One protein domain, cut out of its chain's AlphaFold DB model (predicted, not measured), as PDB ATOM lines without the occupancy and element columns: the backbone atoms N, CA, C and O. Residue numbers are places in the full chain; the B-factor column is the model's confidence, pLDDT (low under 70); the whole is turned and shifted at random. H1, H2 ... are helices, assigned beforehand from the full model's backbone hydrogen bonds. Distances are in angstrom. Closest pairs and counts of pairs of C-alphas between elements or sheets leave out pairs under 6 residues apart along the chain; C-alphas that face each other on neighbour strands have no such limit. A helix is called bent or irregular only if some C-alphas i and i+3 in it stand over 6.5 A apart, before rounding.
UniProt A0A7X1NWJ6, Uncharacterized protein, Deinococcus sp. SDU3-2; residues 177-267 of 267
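Overview. This is residues 177 to 267 of the 267 residues of an uncharacterized protein of Deinococcus sp. SDU3-2 (UniProt A0A7X1NWJ6). A flat, loose loop of helices: H2 and H3 run out along one long side, and H4 and H5 come back along the other. H1 and the beginning of H6 meet at one end; H6 folds back from H5, and its residues 260 to 266, with 267, stick out. The printed part has 91 residues, 76 of them in six helices, H1 to H6 in order, with no named strand: all helix. It is loose, radius of gyration of the C-alphas 15.5 A, spanning 47 by 37 by 20 A.

Along the chain. H1, residues 177 to 187, begins at C-alpha 177 (-41.047, -50.421, 2.949) and is irregular: C-alphas 177 and 180 are 7.2 A apart. H2 is residues 189 to 196, H3 199 to 213, 21.3 A, and H4 217 to 224. H5, residues 227 to 243, 22.1 A, has a kink of 32 degrees near residue 237. H6, residues 250 to 266, 24.2 A, ends at C-alpha 266 (-26.737, -29.870, 12.285).

Arrangement. The hub, H5, touches H2, H3 and H6. Its residues 236 to 240 touch H2, closest C-alphas Ile 195 and Leu 236, 6.9 A, a shallow tilt of 6 degrees, opposite ways. H3 and H4 form a helical hairpin, closest C-alphas Ala 211 and Tyr 217, 5.2 A. H5 and H6 form another, Tyr 241 and His 251, 5.1 A. H1 touches H6, about perpendicular at 75 degrees, closest C-alphas Gln 178 and Glu 250, 5.8 A. H1 and H3 are apart, for instance. Every O i to N i+4 pair is within hydrogen-bond range in H2, H4 and H6; in H1 6 of 7, H3 9 of 11, H5 12 of 13.

Size, cuts and confidence. The C-alphas farthest apart, Asp 215 and Pro 247, are 47.4 A apart. The printed part has no cut and no long link; no printed residue is under 70.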
ATOM      1  N   PRO A 177     -39.754 -49.740   3.051       77.69
ATOM      2  CA  PRO A 177     -41.047 -50.421   2.949       77.69
ATOM      3  C   PRO A 177     -42.216 -49.478   2.620       77.69
ATOM      4  O   PRO A 177     -43.297 -49.921   2.234       77.69
ATOM      5  N   GLN A 178     -42.012 -48.174   2.804       78.88
ATOM      6  CA  GLN A 178     -42.986 -47.106   2.618       78.88
ATOM      7  C   GLN A 178     -42.794 -46.374   1.280       78.88
ATOM      8  O   GLN A 178     -43.717 -45.683   0.836       78.88
ATOM      9  N   LEU A 179     -41.647 -46.550   0.604       79.00
ATOM     10  CA  LEU A 179     -41.335 -45.888  -0.669       79.00
ATOM     11  C   LEU A 179     -42.400 -46.135  -1.744       79.00
ATOM     12  O   LEU A 179     -42.851 -45.148  -2.313       79.00
ATOM     13  N   PRO A 180     -42.942 -47.351  -1.961       85.81
ATOM     14  CA  PRO A 180     -43.981 -47.544  -2.978       85.81
ATOM     15  C   PRO A 180     -45.285 -46.778  -2.697       85.81
ATOM     16  O   PRO A 180     -46.072 -46.503  -3.602       85.81
ATOM     17  N   ALA A 181     -45.595 -46.481  -1.430       85.62
ATOM     18  CA  ALA A 181     -46.748 -45.652  -1.080       85.62
ATOM     19  C   ALA A 181     -46.447 -44.165  -1.309       85.62
ATOM     20  O   ALA A 181     -47.294 -43.444  -1.837       85.62
ATOM     21  N   ILE A 182     -45.229 -43.737  -0.971       84.75
ATOM     22  CA  ILE A 182     -44.723 -42.389  -1.233       84.75
ATOM     23  C   ILE A 182     -44.652 -42.122  -2.743       84.75
ATOM     24  O   ILE A 182     -45.208 -41.138  -3.206       84.75
ATOM     25  N   GLU A 183     -44.062 -43.005  -3.540       85.19
ATOM     26  CA  GLU A 183     -43.982 -42.869  -4.999       85.19
ATOM     27  C   GLU A 183     -45.374 -42.730  -5.623       85.19
ATOM     28  O   GLU A 183     -45.633 -41.779  -6.356       85.19
ATOM     29  N   ARG A 184     -46.325 -43.592  -5.237       86.88
ATOM     30  CA  ARG A 184     -47.723 -43.476  -5.690       86.88
ATOM     31  C   ARG A 184     -48.372 -42.154  -5.292       86.88
ATOM     32  O   ARG A 184     -49.204 -41.640  -6.039       86.88
ATOM     33  N   LEU A 185     -48.015 -41.599  -4.132       85.19
ATOM     34  CA  LEU A 185     -48.478 -40.276  -3.730       85.19
ATOM     35  C   LEU A 185     -47.976 -39.206  -4.705       85.19
ATOM     36  O   LEU A 185     -48.785 -38.400  -5.164       85.19
ATOM     37  N   TRP A 186     -46.687 -39.230  -5.047       82.56
ATOM     38  CA  TRP A 186     -46.069 -38.307  -6.006       82.56
ATOM     39  C   TRP A 186     -46.591 -38.479  -7.431       82.56
ATOM     40  O   TRP A 186     -46.670 -37.509  -8.180       82.56
ATOM     41  N   GLU A 187     -46.978 -39.693  -7.813       87.00
ATOM     42  CA  GLU A 187     -47.549 -39.982  -9.129       87.00
ATOM     43  C   GLU A 187     -49.031 -39.605  -9.245       87.00
ATOM     44  O   GLU A 187     -49.538 -39.459 -10.362       87.00
ATOM     45  N   SER A 188     -49.730 -39.424  -8.120       87.38
ATOM     46  CA  SER A 188     -51.152 -39.082  -8.120       87.38
ATOM     47  C   SER A 188     -51.409 -37.697  -8.716       87.38
ATOM     48  O   SER A 188     -50.656 -36.748  -8.493       87.38
ATOM     49  N   GLU A 189     -52.502 -37.567  -9.472       89.25
ATOM     50  CA  GLU A 189     -52.858 -36.306 -10.133       89.25
ATOM     51  C   GLU A 189     -52.980 -35.134  -9.140       89.25
ATOM     52  O   GLU A 189     -52.322 -34.122  -9.384       89.25
ATOM     53  N   PRO A 190     -53.664 -35.268  -7.981       84.94
ATOM     54  CA  PRO A 190     -53.801 -34.152  -7.049       84.94
ATOM     55  C   PRO A 190     -52.462 -33.663  -6.489       84.94
ATOM     56  O   PRO A 190     -52.240 -32.455  -6.409       84.94
ATOM     57  N   SER A 191     -51.549 -34.579  -6.141       85.56
ATOM     58  CA  SER A 191     -50.212 -34.210  -5.660       85.56
ATOM     59  C   SER A 191     -49.400 -33.526  -6.753       85.56
ATOM     60  O   SER A 191     -48.795 -32.482  -6.517       85.56
ATOM     61  N   ARG A 192     -49.423 -34.067  -7.979       86.88
ATOM     62  CA  ARG A 192     -48.725 -33.466  -9.124       86.88
ATOM     63  C   ARG A 192     -49.256 -32.075  -9.431       86.88
ATOM     64  O   ARG A 192     -48.454 -31.166  -9.616       86.88
ATOM     65  N   ALA A 193     -50.575 -31.899  -9.447       87.12
ATOM     66  CA  ALA A 193     -51.206 -30.606  -9.659       87.12
ATOM     67  C   ALA A 193     -50.843 -29.616  -8.542       87.12
ATOM     68  O   ALA A 193     -50.545 -28.459  -8.834       87.12
ATOM     69  N   SER A 194     -50.810 -30.061  -7.280       85.25
ATOM     70  CA  SER A 194     -50.387 -29.222  -6.152       85.25
ATOM     71  C   SER A 194     -48.935 -28.763  -6.295       85.25
ATOM     72  O   SER A 194     -48.652 -27.586  -6.099       85.25
ATOM     73  N   ILE A 195     -48.018 -29.667  -6.652       86.00
ATOM     74  CA  ILE A 195     -46.592 -29.356  -6.815       86.00
ATOM     75  C   ILE A 195     -46.377 -28.447  -8.030       86.00
ATOM     76  O   ILE A 195     -45.757 -27.397  -7.914       86.00
ATOM     77  N   GLN A 196     -46.918 -28.808  -9.197       87.25
ATOM     78  CA  GLN A 196     -46.691 -28.082 -10.452       87.25
ATOM     79  C   GLN A 196     -47.226 -26.648 -10.431       87.25
ATOM     80  O   GLN A 196     -46.635 -25.773 -11.060       87.25
ATOM     81  N   ASN A 197     -48.327 -26.407  -9.718       88.56
ATOM     82  CA  ASN A 197     -48.910 -25.072  -9.584       88.56
ATOM     83  C   ASN A 197     -48.336 -24.283  -8.397       88.56
ATOM     84  O   ASN A 197     -48.720 -23.130  -8.198       88.56
ATOM     85  N   HIS A 198     -47.442 -24.877  -7.602       91.19
ATOM     86  CA  HIS A 198     -46.812 -24.174  -6.494       91.19
ATOM     87  C   HIS A 198     -45.920 -23.035  -7.028       91.19
ATOM     88  O   HIS A 198     -45.118 -23.286  -7.937       91.19
ATOM     89  N   PRO A 199     -45.986 -21.808  -6.469       89.69
ATOM     90  CA  PRO A 199     -45.233 -20.656  -6.972       89.69
ATOM     91  C   PRO A 199     -43.740 -20.929  -7.183       89.69
ATOM     92  O   PRO A 199     -43.200 -20.604  -8.237       89.69
ATOM     93  N   MET A 200     -43.087 -21.641  -6.257       89.69
ATOM     94  CA  MET A 200     -41.665 -21.984  -6.403       89.69
ATOM     95  C   MET A 200     -41.337 -22.808  -7.644       89.69
ATOM     96  O   MET A 200     -40.275 -22.604  -8.232       89.69
ATOM     97  N   MET A 201     -42.218 -23.729  -8.051       89.25
ATOM     98  CA  MET A 201     -41.974 -24.568  -9.229       89.25
ATOM     99  C   MET A 201     -41.988 -23.751 -10.524       89.25
ATOM    100  O   MET A 201     -41.426 -24.183 -11.528       89.25
ATOM    101  N   LEU A 202     -42.579 -22.554 -10.492       88.06
ATOM    102  CA  LEU A 202     -42.572 -21.594 -11.591       88.06
ATOM    103  C   LEU A 202     -41.433 -20.577 -11.441       88.06
ATOM    104  O   LEU A 202     -40.741 -20.275 -12.413       88.06
ATOM    105  N   GLU A 203     -41.214 -20.068 -10.230       91.06
ATOM    106  CA  GLU A 203     -40.296 -18.961  -9.961       91.06
ATOM    107  C   GLU A 203     -38.825 -19.392  -9.915       91.06
ATOM    108  O   GLU A 203     -37.983 -18.725 -10.516       91.06
ATOM    109  N   ILE A 204     -38.479 -20.512  -9.265       90.38
ATOM    110  CA  ILE A 204     -37.075 -20.949  -9.149       90.38
ATOM    111  C   ILE A 204     -36.428 -21.182 -10.522       90.38
ATOM    112  O   ILE A 204     -35.325 -20.665 -10.740       90.38
ATOM    113  N   PRO A 205     -37.065 -21.889 -11.478       90.31
ATOM    114  CA  PRO A 205     -36.496 -22.048 -12.813       90.31
ATOM    115  C   PRO A 205     -36.296 -20.714 -13.543       90.31
ATOM    116  O   PRO A 205     -35.279 -20.536 -14.218       90.31
ATOM    117  N   GLN A 206     -37.225 -19.761 -13.382       91.88
ATOM    118  CA  GLN A 206     -37.118 -18.422 -13.973       91.88
ATOM    119  C   GLN A 206     -35.945 -17.643 -13.379       91.88
ATOM    120  O   GLN A 206     -35.149 -17.081 -14.128       91.88
ATOM    121  N   GLN A 207     -35.777 -17.668 -12.056       92.69
ATOM    122  CA  GLN A 207     -34.642 -17.027 -11.386       92.69
ATOM    123  C   GLN A 207     -33.314 -17.679 -11.779       92.69
ATOM    124  O   GLN A 207     -32.328 -16.986 -12.025       92.69
ATOM    125  N   GLY A 208     -33.285 -19.008 -11.917       90.50
ATOM    126  CA  GLY A 208     -32.114 -19.732 -12.405       90.50
ATOM    127  C   GLY A 208     -31.776 -19.404 -13.863       90.50
ATOM    128  O   GLY A 208     -30.605 -19.345 -14.229       90.50
ATOM    129  N   GLN A 209     -32.774 -19.180 -14.723       90.25
ATOM    130  CA  GLN A 209     -32.564 -18.697 -16.093       90.25
ATOM    131  C   GLN A 209     -32.052 -17.252 -16.106       90.25
ATOM    132  O   GLN A 209     -31.030 -16.987 -16.733       90.25
ATOM    133  N   ALA A 210     -32.695 -16.350 -15.363       91.88
ATOM    134  CA  ALA A 210     -32.300 -14.947 -15.278       91.88
ATOM    135  C   ALA A 210     -30.862 -14.785 -14.762       91.88
ATOM    136  O   ALA A 210     -30.091 -14.006 -15.313       91.88
ATOM    137  N   ALA A 211     -30.460 -15.568 -13.757       90.44
ATOM    138  CA  ALA A 211     -29.093 -15.557 -13.243       90.44
ATOM    139  C   ALA A 211     -28.058 -16.056 -14.258       90.44
ATOM    140  O   ALA A 211     -26.944 -15.535 -14.298       90.44
ATOM    141  N   ARG A 212     -28.416 -17.034 -15.101       87.50
ATOM    142  CA  ARG A 212     -27.556 -17.490 -16.203       87.50
ATOM    143  C   ARG A 212     -27.407 -16.417 -17.278       87.50
ATOM    144  O   ARG A 212     -26.296 -16.173 -17.729       87.50
ATOM    145  N   GLU A 213     -28.501 -15.761 -17.661       90.06
ATOM    146  CA  GLU A 213     -28.497 -14.677 -18.655       90.06
ATOM    147  C   GLU A 213     -27.745 -13.434 -18.167       90.06
ATOM    148  O   GLU A 213     -27.059 -12.776 -18.947       90.06
ATOM    149  N   ALA A 214     -27.851 -13.131 -16.873       92.38
ATOM    150  CA  ALA A 214     -27.171 -12.012 -16.234       92.38
ATOM    151  C   ALA A 214     -25.710 -12.307 -15.850       92.38
ATOM    152  O   ALA A 214     -25.035 -11.405 -15.358       92.38
ATOM    153  N   ASP A 215     -25.234 -13.543 -16.046       94.00
ATOM    154  CA  ASP A 215     -23.910 -14.001 -15.610       94.00
ATOM    155  C   ASP A 215     -23.668 -13.763 -14.100       94.00
ATOM    156  O   ASP A 215     -22.590 -13.356 -13.665       94.00
ATOM    157  N   ASP A 216     -24.702 -13.987 -13.279       93.19
ATOM    158  CA  ASP A 216     -24.700 -13.692 -11.842       93.19
ATOM    159  C   ASP A 216     -25.434 -14.774 -11.032       93.19
ATOM    160  O   ASP A 216     -26.570 -14.601 -10.578       93.19
ATOM    161  N   TYR A 217     -24.759 -15.903 -10.797       95.25
ATOM    162  CA  TYR A 217     -25.302 -16.980  -9.962       95.25
ATOM    163  C   TYR A 217     -25.455 -16.568  -8.489       95.25
ATOM    164  O   TYR A 217     -26.280 -17.121  -7.762       95.25
ATOM    165  N   TRP A 218     -24.705 -15.560  -8.035       95.38
ATOM    166  CA  TRP A 218     -24.817 -15.051  -6.669       95.38
ATOM    167  C   TRP A 218     -26.188 -14.415  -6.412       95.38
ATOM    168  O   TRP A 218     -26.736 -14.552  -5.316       95.38
ATOM    169  N   HIS A 219     -26.772 -13.752  -7.415       93.62
ATOM    170  CA  HIS A 219     -28.141 -13.246  -7.316       93.62
ATOM    171  C   HIS A 219     -29.148 -14.378  -7.077       93.62
ATOM    172  O   HIS A 219     -29.975 -14.278  -6.169       93.62
ATOM    173  N   TYR A 220     -29.027 -15.475  -7.828       94.50
ATOM    174  CA  TYR A 220     -29.867 -16.658  -7.644       94.50
ATOM    175  C   TYR A 220     -29.712 -17.261  -6.247       94.50
ATOM    176  O   TYR A 220     -30.716 -17.475  -5.572       94.50
ATOM    177  N   LEU A 221     -28.476 -17.451  -5.770       95.38
ATOM    178  CA  LEU A 221     -28.228 -17.972  -4.422       95.38
ATOM    179  C   LEU A 221     -28.875 -17.099  -3.343       95.38
ATOM    180  O   LEU A 221     -29.504 -17.619  -2.426       95.38
ATOM    181  N   ARG A 222     -28.790 -15.771  -3.464       94.81
ATOM    182  CA  ARG A 222     -29.467 -14.858  -2.531       94.81
ATOM    183  C   ARG A 222     -30.986 -14.983  -2.567       94.81
ATOM    184  O   ARG A 222     -31.614 -14.818  -1.527       94.81
ATOM    185  N   TYR A 223     -31.562 -15.218  -3.743       94.62
ATOM    186  CA  TYR A 223     -33.000 -15.409  -3.896       94.62
ATOM    187  C   TYR A 223     -33.457 -16.702  -3.218       94.62
ATOM    188  O   TYR A 223     -34.312 -16.653  -2.332       94.62
ATOM    189  N   VAL A 224     -32.853 -17.841  -3.577       94.12
ATOM    190  CA  VAL A 224     -33.302 -19.155  -3.084       94.12
ATOM    191  C   VAL A 224     -33.040 -19.371  -1.597       94.12
ATOM    192  O   VAL A 224     -33.761 -20.125  -0.962       94.12
ATOM    193  N   ASN A 225     -32.073 -18.653  -1.024       95.12
ATOM    194  CA  ASN A 225     -31.804 -18.656   0.417       95.12
ATOM    195  C   ASN A 225     -32.500 -17.501   1.163       95.12
ATOM    196  O   ASN A 225     -32.179 -17.224   2.319       95.12
ATOM    197  N   SER A 226     -33.419 -16.772   0.520       94.62
ATOM    198  CA  SER A 226     -34.186 -15.730   1.206       94.62
ATOM    199  C   SER A 226     -35.222 -16.348   2.156       94.62
ATOM    200  O   SER A 226     -35.769 -17.405   1.840       94.62
ATOM    201  N   PRO A 227     -35.565 -15.693   3.286       94.31
ATOM    202  CA  PRO A 227     -36.539 -16.236   4.237       94.31
ATOM    203  C   PRO A 227     -37.877 -16.627   3.596       94.31
ATOM    204  O   PRO A 227     -38.429 -17.668   3.926       94.31
ATOM    205  N   ALA A 228     -38.356 -15.828   2.636       92.25
ATOM    206  CA  ALA A 228     -39.599 -16.103   1.923       92.25
ATOM    207  C   ALA A 228     -39.514 -17.379   1.071       92.25
ATOM    208  O   ALA A 228     -40.447 -18.172   1.068       92.25
ATOM    209  N   VAL A 229     -38.397 -17.602   0.369       92.94
ATOM    210  CA  VAL A 229     -38.230 -18.810  -0.455       92.94
ATOM    211  C   VAL A 229     -37.995 -20.043   0.413       92.94
ATOM    212  O   VAL A 229     -38.517 -21.104   0.095       92.94
ATOM    213  N   VAL A 230     -37.294 -19.911   1.542       91.25
ATOM    214  CA  VAL A 230     -37.138 -21.006   2.515       91.25
ATOM    215  C   VAL A 230     -38.493 -21.421   3.098       91.25
ATOM    216  O   VAL A 230     -38.791 -22.611   3.156       91.25
ATOM    217  N   GLU A 231     -39.347 -20.465   3.472       92.38
ATOM    218  CA  GLU A 231     -40.705 -20.753   3.952       92.38
ATOM    219  C   GLU A 231     -41.547 -21.457   2.881       92.38
ATOM    220  O   GLU A 231     -42.191 -22.469   3.158       92.38
ATOM    221  N   GLN A 232     -41.487 -20.975   1.637       92.44
ATOM    222  CA  GLN A 232     -42.149 -21.642   0.521       92.44
ATOM    223  C   GLN A 232     -41.580 -23.048   0.268       92.44
ATOM    224  O   GLN A 232     -42.338 -23.943  -0.100       92.44
ATOM    225  N   SER A 233     -40.275 -23.264   0.471       90.19
ATOM    226  CA  SER A 233     -39.630 -24.571   0.280       90.19
ATOM    227  C   SER A 233     -40.156 -25.574   1.286       90.19
ATOM    228  O   SER A 233     -40.488 -26.694   0.919       90.19
ATOM    229  N   LEU A 234     -40.319 -25.149   2.539       90.12
ATOM    230  CA  LEU A 234     -40.942 -25.966   3.575       90.12
ATOM    231  C   LEU A 234     -42.410 -26.269   3.246       90.12
ATOM    232  O   LEU A 234     -42.842 -27.411   3.404       90.12
ATOM    233  N   ASP A 235     -43.179 -25.296   2.745       91.88
ATOM    234  CA  ASP A 235     -44.558 -25.561   2.314       91.88
ATOM    235  C   ASP A 235     -44.621 -26.548   1.141       91.88
ATOM    236  O   ASP A 235     -45.475 -27.438   1.119       91.88
ATOM    237  N   LEU A 236     -43.708 -26.440   0.178       88.88
ATOM    238  CA  LEU A 236     -43.658 -27.348  -0.957       88.88
ATOM    239  C   LEU A 236     -43.206 -28.746  -0.537       88.88
ATOM    240  O   LEU A 236     -43.886 -29.718  -0.854       88.88
ATOM    241  N   GLU A 237     -42.084 -28.868   0.160       85.94
ATOM    242  CA  GLU A 237     -41.476 -30.157   0.482       85.94
ATOM    243  C   GLU A 237     -42.233 -30.850   1.607       85.94
ATOM    244  O   GLU A 237     -42.764 -31.932   1.393       85.94
ATOM    245  N   VAL A 238     -42.379 -30.218   2.774       89.38
ATOM    246  CA  VAL A 238     -43.078 -30.810   3.928       89.38
ATOM    247  C   VAL A 238     -44.589 -30.737   3.742       89.38
ATOM    248  O   VAL A 238     -45.301 -31.731   3.931       89.38
ATOM    249  N   GLY A 239     -45.101 -29.573   3.340       88.69
ATOM    250  CA  GLY A 239     -46.540 -29.366   3.201       88.69
ATOM    251  C   GLY A 239     -47.175 -30.295   2.165       88.69
ATOM    252  O   GLY A 239     -48.293 -30.757   2.391       88.69
ATOM    253  N   SER A 240     -46.476 -30.668   1.084       85.62
ATOM    254  CA  SER A 240     -47.030 -31.609   0.096       85.62
ATOM    255  C   SER A 240     -47.251 -33.008   0.672       85.62
ATOM    256  O   SER A 240     -48.285 -33.612   0.396       85.62
ATOM    257  N   TYR A 241     -46.374 -33.510   1.547       87.00
ATOM    258  CA  TYR A 241     -46.644 -34.774   2.246       87.00
ATOM    259  C   TYR A 241     -47.793 -34.643   3.242       87.00
ATOM    260  O   TYR A 241     -48.646 -35.526   3.336       87.00
ATOM    261  N   LEU A 242     -47.844 -33.540   3.991       88.25
ATOM    262  CA  LEU A 242     -48.841 -33.369   5.049       88.25
ATOM    263  C   LEU A 242     -50.250 -33.060   4.514       88.25
ATOM    264  O   LEU A 242     -51.232 -33.418   5.166       88.25
ATOM    265  N   ARG A 243     -50.373 -32.457   3.323       87.50
ATOM    266  CA  ARG A 243     -51.659 -32.206   2.640       87.50
ATOM    267  C   ARG A 243     -52.286 -33.461   2.041       87.50
ATOM    268  O   ARG A 243     -53.505 -33.505   1.875       87.50
ATOM    269  N   HIS A 244     -51.481 -34.477   1.742       84.62
ATOM    270  CA  HIS A 244     -51.943 -35.713   1.123       84.62
ATOM    271  C   HIS A 244     -51.669 -36.923   2.033       84.62
ATOM    272  O   HIS A 244     -50.749 -37.706   1.787       84.62
ATOM    273  N   PRO A 245     -52.457 -37.093   3.113       82.69
ATOM    274  CA  PRO A 245     -52.202 -38.129   4.097       82.69
ATOM    275  C   PRO A 245     -52.383 -39.530   3.506       82.69
ATOM    276  O   PRO A 245     -53.416 -39.863   2.925       82.69
ATOM    277  N   LEU A 246     -51.384 -40.378   3.735       85.88
ATOM    278  CA  LEU A 246     -51.434 -41.812   3.462       85.88
ATOM    279  C   LEU A 246     -51.927 -42.588   4.701       85.88
ATOM    280  O   LEU A 246     -51.480 -42.279   5.813       85.88
ATOM    281  N   PRO A 247     -52.827 -43.586   4.556       85.69
ATOM    282  CA  PRO A 247     -53.437 -44.289   5.690       85.69
ATOM    283  C   PRO A 247     -52.454 -44.964   6.657       85.69
ATOM    284  O   PRO A 247     -52.773 -45.090   7.837       85.69
ATOM    285  N   GLY A 248     -51.278 -45.386   6.181       85.69
ATOM    286  CA  GLY A 248     -50.248 -46.037   6.994       85.69
ATOM    287  C   GLY A 248     -49.305 -45.066   7.711       85.69
ATOM    288  O   GLY A 248     -48.415 -45.507   8.431       85.69
ATOM    289  N   GLY A 249     -49.492 -43.750   7.554       88.19
ATOM    290  CA  GLY A 249     -48.627 -42.740   8.169       88.19
ATOM    291  C   GLY A 249     -47.320 -42.473   7.414       88.19
ATOM    292  O   GLY A 249     -46.512 -41.681   7.888       88.19
ATOM    293  N   GLU A 250     -47.136 -43.053   6.227       90.00
ATOM    294  CA  GLU A 250     -45.898 -43.011   5.436       90.00
ATOM    295  C   GLU A 250     -45.453 -41.579   5.110       90.00
ATOM    296  O   GLU A 250     -44.279 -41.238   5.198       90.00
ATOM    297  N   HIS A 251     -46.417 -40.704   4.822       88.06
ATOM    298  CA  HIS A 251     -46.213 -39.267   4.646       88.06
ATOM    299  C   HIS A 251     -45.527 -38.597   5.853       88.06
ATOM    300  O   HIS A 251     -44.637 -37.775   5.670       88.06
ATOM    301  N   ARG A 252     -45.897 -38.962   7.090       89.62
ATOM    302  CA  ARG A 252     -45.278 -38.405   8.308       89.62
ATOM    303  C   ARG A 252     -43.933 -39.039   8.584       89.62
ATOM    304  O   ARG A 252     -43.029 -38.337   9.008       89.62
ATOM    305  N   SER A 253     -43.804 -40.340   8.337       89.00
ATOM    306  CA  SER A 253     -42.515 -41.019   8.426       89.00
ATOM    307  C   SER A 253     -41.503 -40.384   7.481       89.00
ATOM    308  O   SER A 253     -40.369 -40.189   7.892       89.00
ATOM    309  N   LYS A 254     -41.908 -40.001   6.259       87.62
ATOM    310  CA  LYS A 254     -41.006 -39.324   5.321       87.62
ATOM    311  C   LYS A 254     -40.555 -37.956   5.825       87.62
ATOM    312  O   LYS A 254     -39.374 -37.644   5.743       87.62
ATOM    313  N   VAL A 255     -41.480 -37.162   6.365       90.25
ATOM    314  CA  VAL A 255     -41.139 -35.864   6.969       90.25
ATOM    315  C   VAL A 255     -40.215 -36.054   8.175       90.25
ATOM    316  O   VAL A 255     -39.198 -35.382   8.272       90.25
ATOM    317  N   ALA A 256     -40.514 -37.013   9.054       89.25
ATOM    318  CA  ALA A 256     -39.691 -37.304  10.225       89.25
ATOM    319  C   ALA A 256     -38.289 -37.824   9.861       89.25
ATOM    320  O   ALA A 256     -37.329 -37.521  10.561       89.25
ATOM    321  N   ASP A 257     -38.173 -38.600   8.784       87.56
ATOM    322  CA  ASP A 257     -36.908 -39.081   8.220       87.56
ATOM    323  C   ASP A 257     -36.045 -37.913   7.717       87.56
ATOM    324  O   ASP A 257     -34.884 -37.795   8.105       87.56
ATOM    325  N   TRP A 258     -36.635 -36.975   6.968       87.38
ATOM    326  CA  TRP A 258     -35.948 -35.746   6.559       87.38
ATOM    327  C   TRP A 258     -35.548 -34.853   7.731       87.38
ATOM    328  O   TRP A 258     -34.410 -34.391   7.779       87.38
ATOM    329  N   ASP A 259     -36.440 -34.637   8.699       88.31
ATOM    330  CA  ASP A 259     -36.124 -33.853   9.896       88.31
ATOM    331  C   ASP A 259     -34.998 -34.507  10.709       88.31
ATOM    332  O   ASP A 259     -34.120 -33.813  11.224       88.31
ATOM    333  N   ALA A 260     -34.981 -35.842  10.796       87.88
ATOM    334  CA  ALA A 260     -33.907 -36.578  11.449       87.88
ATOM    335  C   ALA A 260     -32.573 -36.406  10.710       87.88
ATOM    336  O   ALA A 260     -31.571 -36.105  11.356       87.88
ATOM    337  N   ARG A 261     -32.553 -36.527   9.376       87.38
ATOM    338  CA  ARG A 261     -31.358 -36.286   8.550       87.38
ATOM    339  C   ARG A 261     -30.842 -34.852   8.705       87.38
ATOM    340  O   ARG A 261     -29.662 -34.657   8.980       87.38
ATOM    341  N   ASN A 262     -31.726 -33.856   8.645       86.56
ATOM    342  CA  ASN A 262     -31.378 -32.451   8.880       86.56
ATOM    343  C   ASN A 262     -30.809 -32.217  10.287       86.56
ATOM    344  O   ASN A 262     -29.872 -31.437  10.455       86.56
ATOM    345  N   LEU A 263     -31.344 -32.905  11.299       85.69
ATOM    346  CA  LEU A 263     -30.819 -32.839  12.659       85.69
ATOM    347  C   LEU A 263     -29.427 -33.475  12.766       85.69
ATOM    348  O   LEU A 263     -28.574 -32.904  13.436       85.69
ATOM    349  N   PHE A 264     -29.176 -34.609  12.102       84.00
ATOM    350  CA  PHE A 264     -27.842 -35.220  12.053       84.00
ATOM    351  C   PHE A 264     -26.822 -34.321  11.356       84.00
ATOM    352  O   PHE A 264     -25.694 -34.220  11.824       84.00
ATOM    353  N   MET A 265     -27.228 -33.622  10.295       85.81
ATOM    354  CA  MET A 265     -26.383 -32.638   9.617       85.81
ATOM    355  C   MET A 265     -26.021 -31.435  10.506       85.81
ATOM    356  O   MET A 265     -24.968 -30.827  10.318       85.81
ATOM    357  N   ALA A 266     -26.894 -31.060  11.446       80.69
ATOM    358  CA  ALA A 266     -26.737 -29.870  12.285       80.69
ATOM    359  C   ALA A 266     -26.082 -30.122  13.661       80.69
ATOM    360  O   ALA A 266     -25.720 -29.148  14.328       80.69
ATOM    361  N   ALA A 267     -25.990 -31.379  14.109       71.31
ATOM    362  CA  ALA A 267     -25.550 -31.779  15.453       71.31
ATOM    363  C   ALA A 267     -24.051 -32.103  15.533       71.31
ATOM    364  O   ALA A 267     -23.446 -31.759  16.578       71.31
TER     365      ALA A 267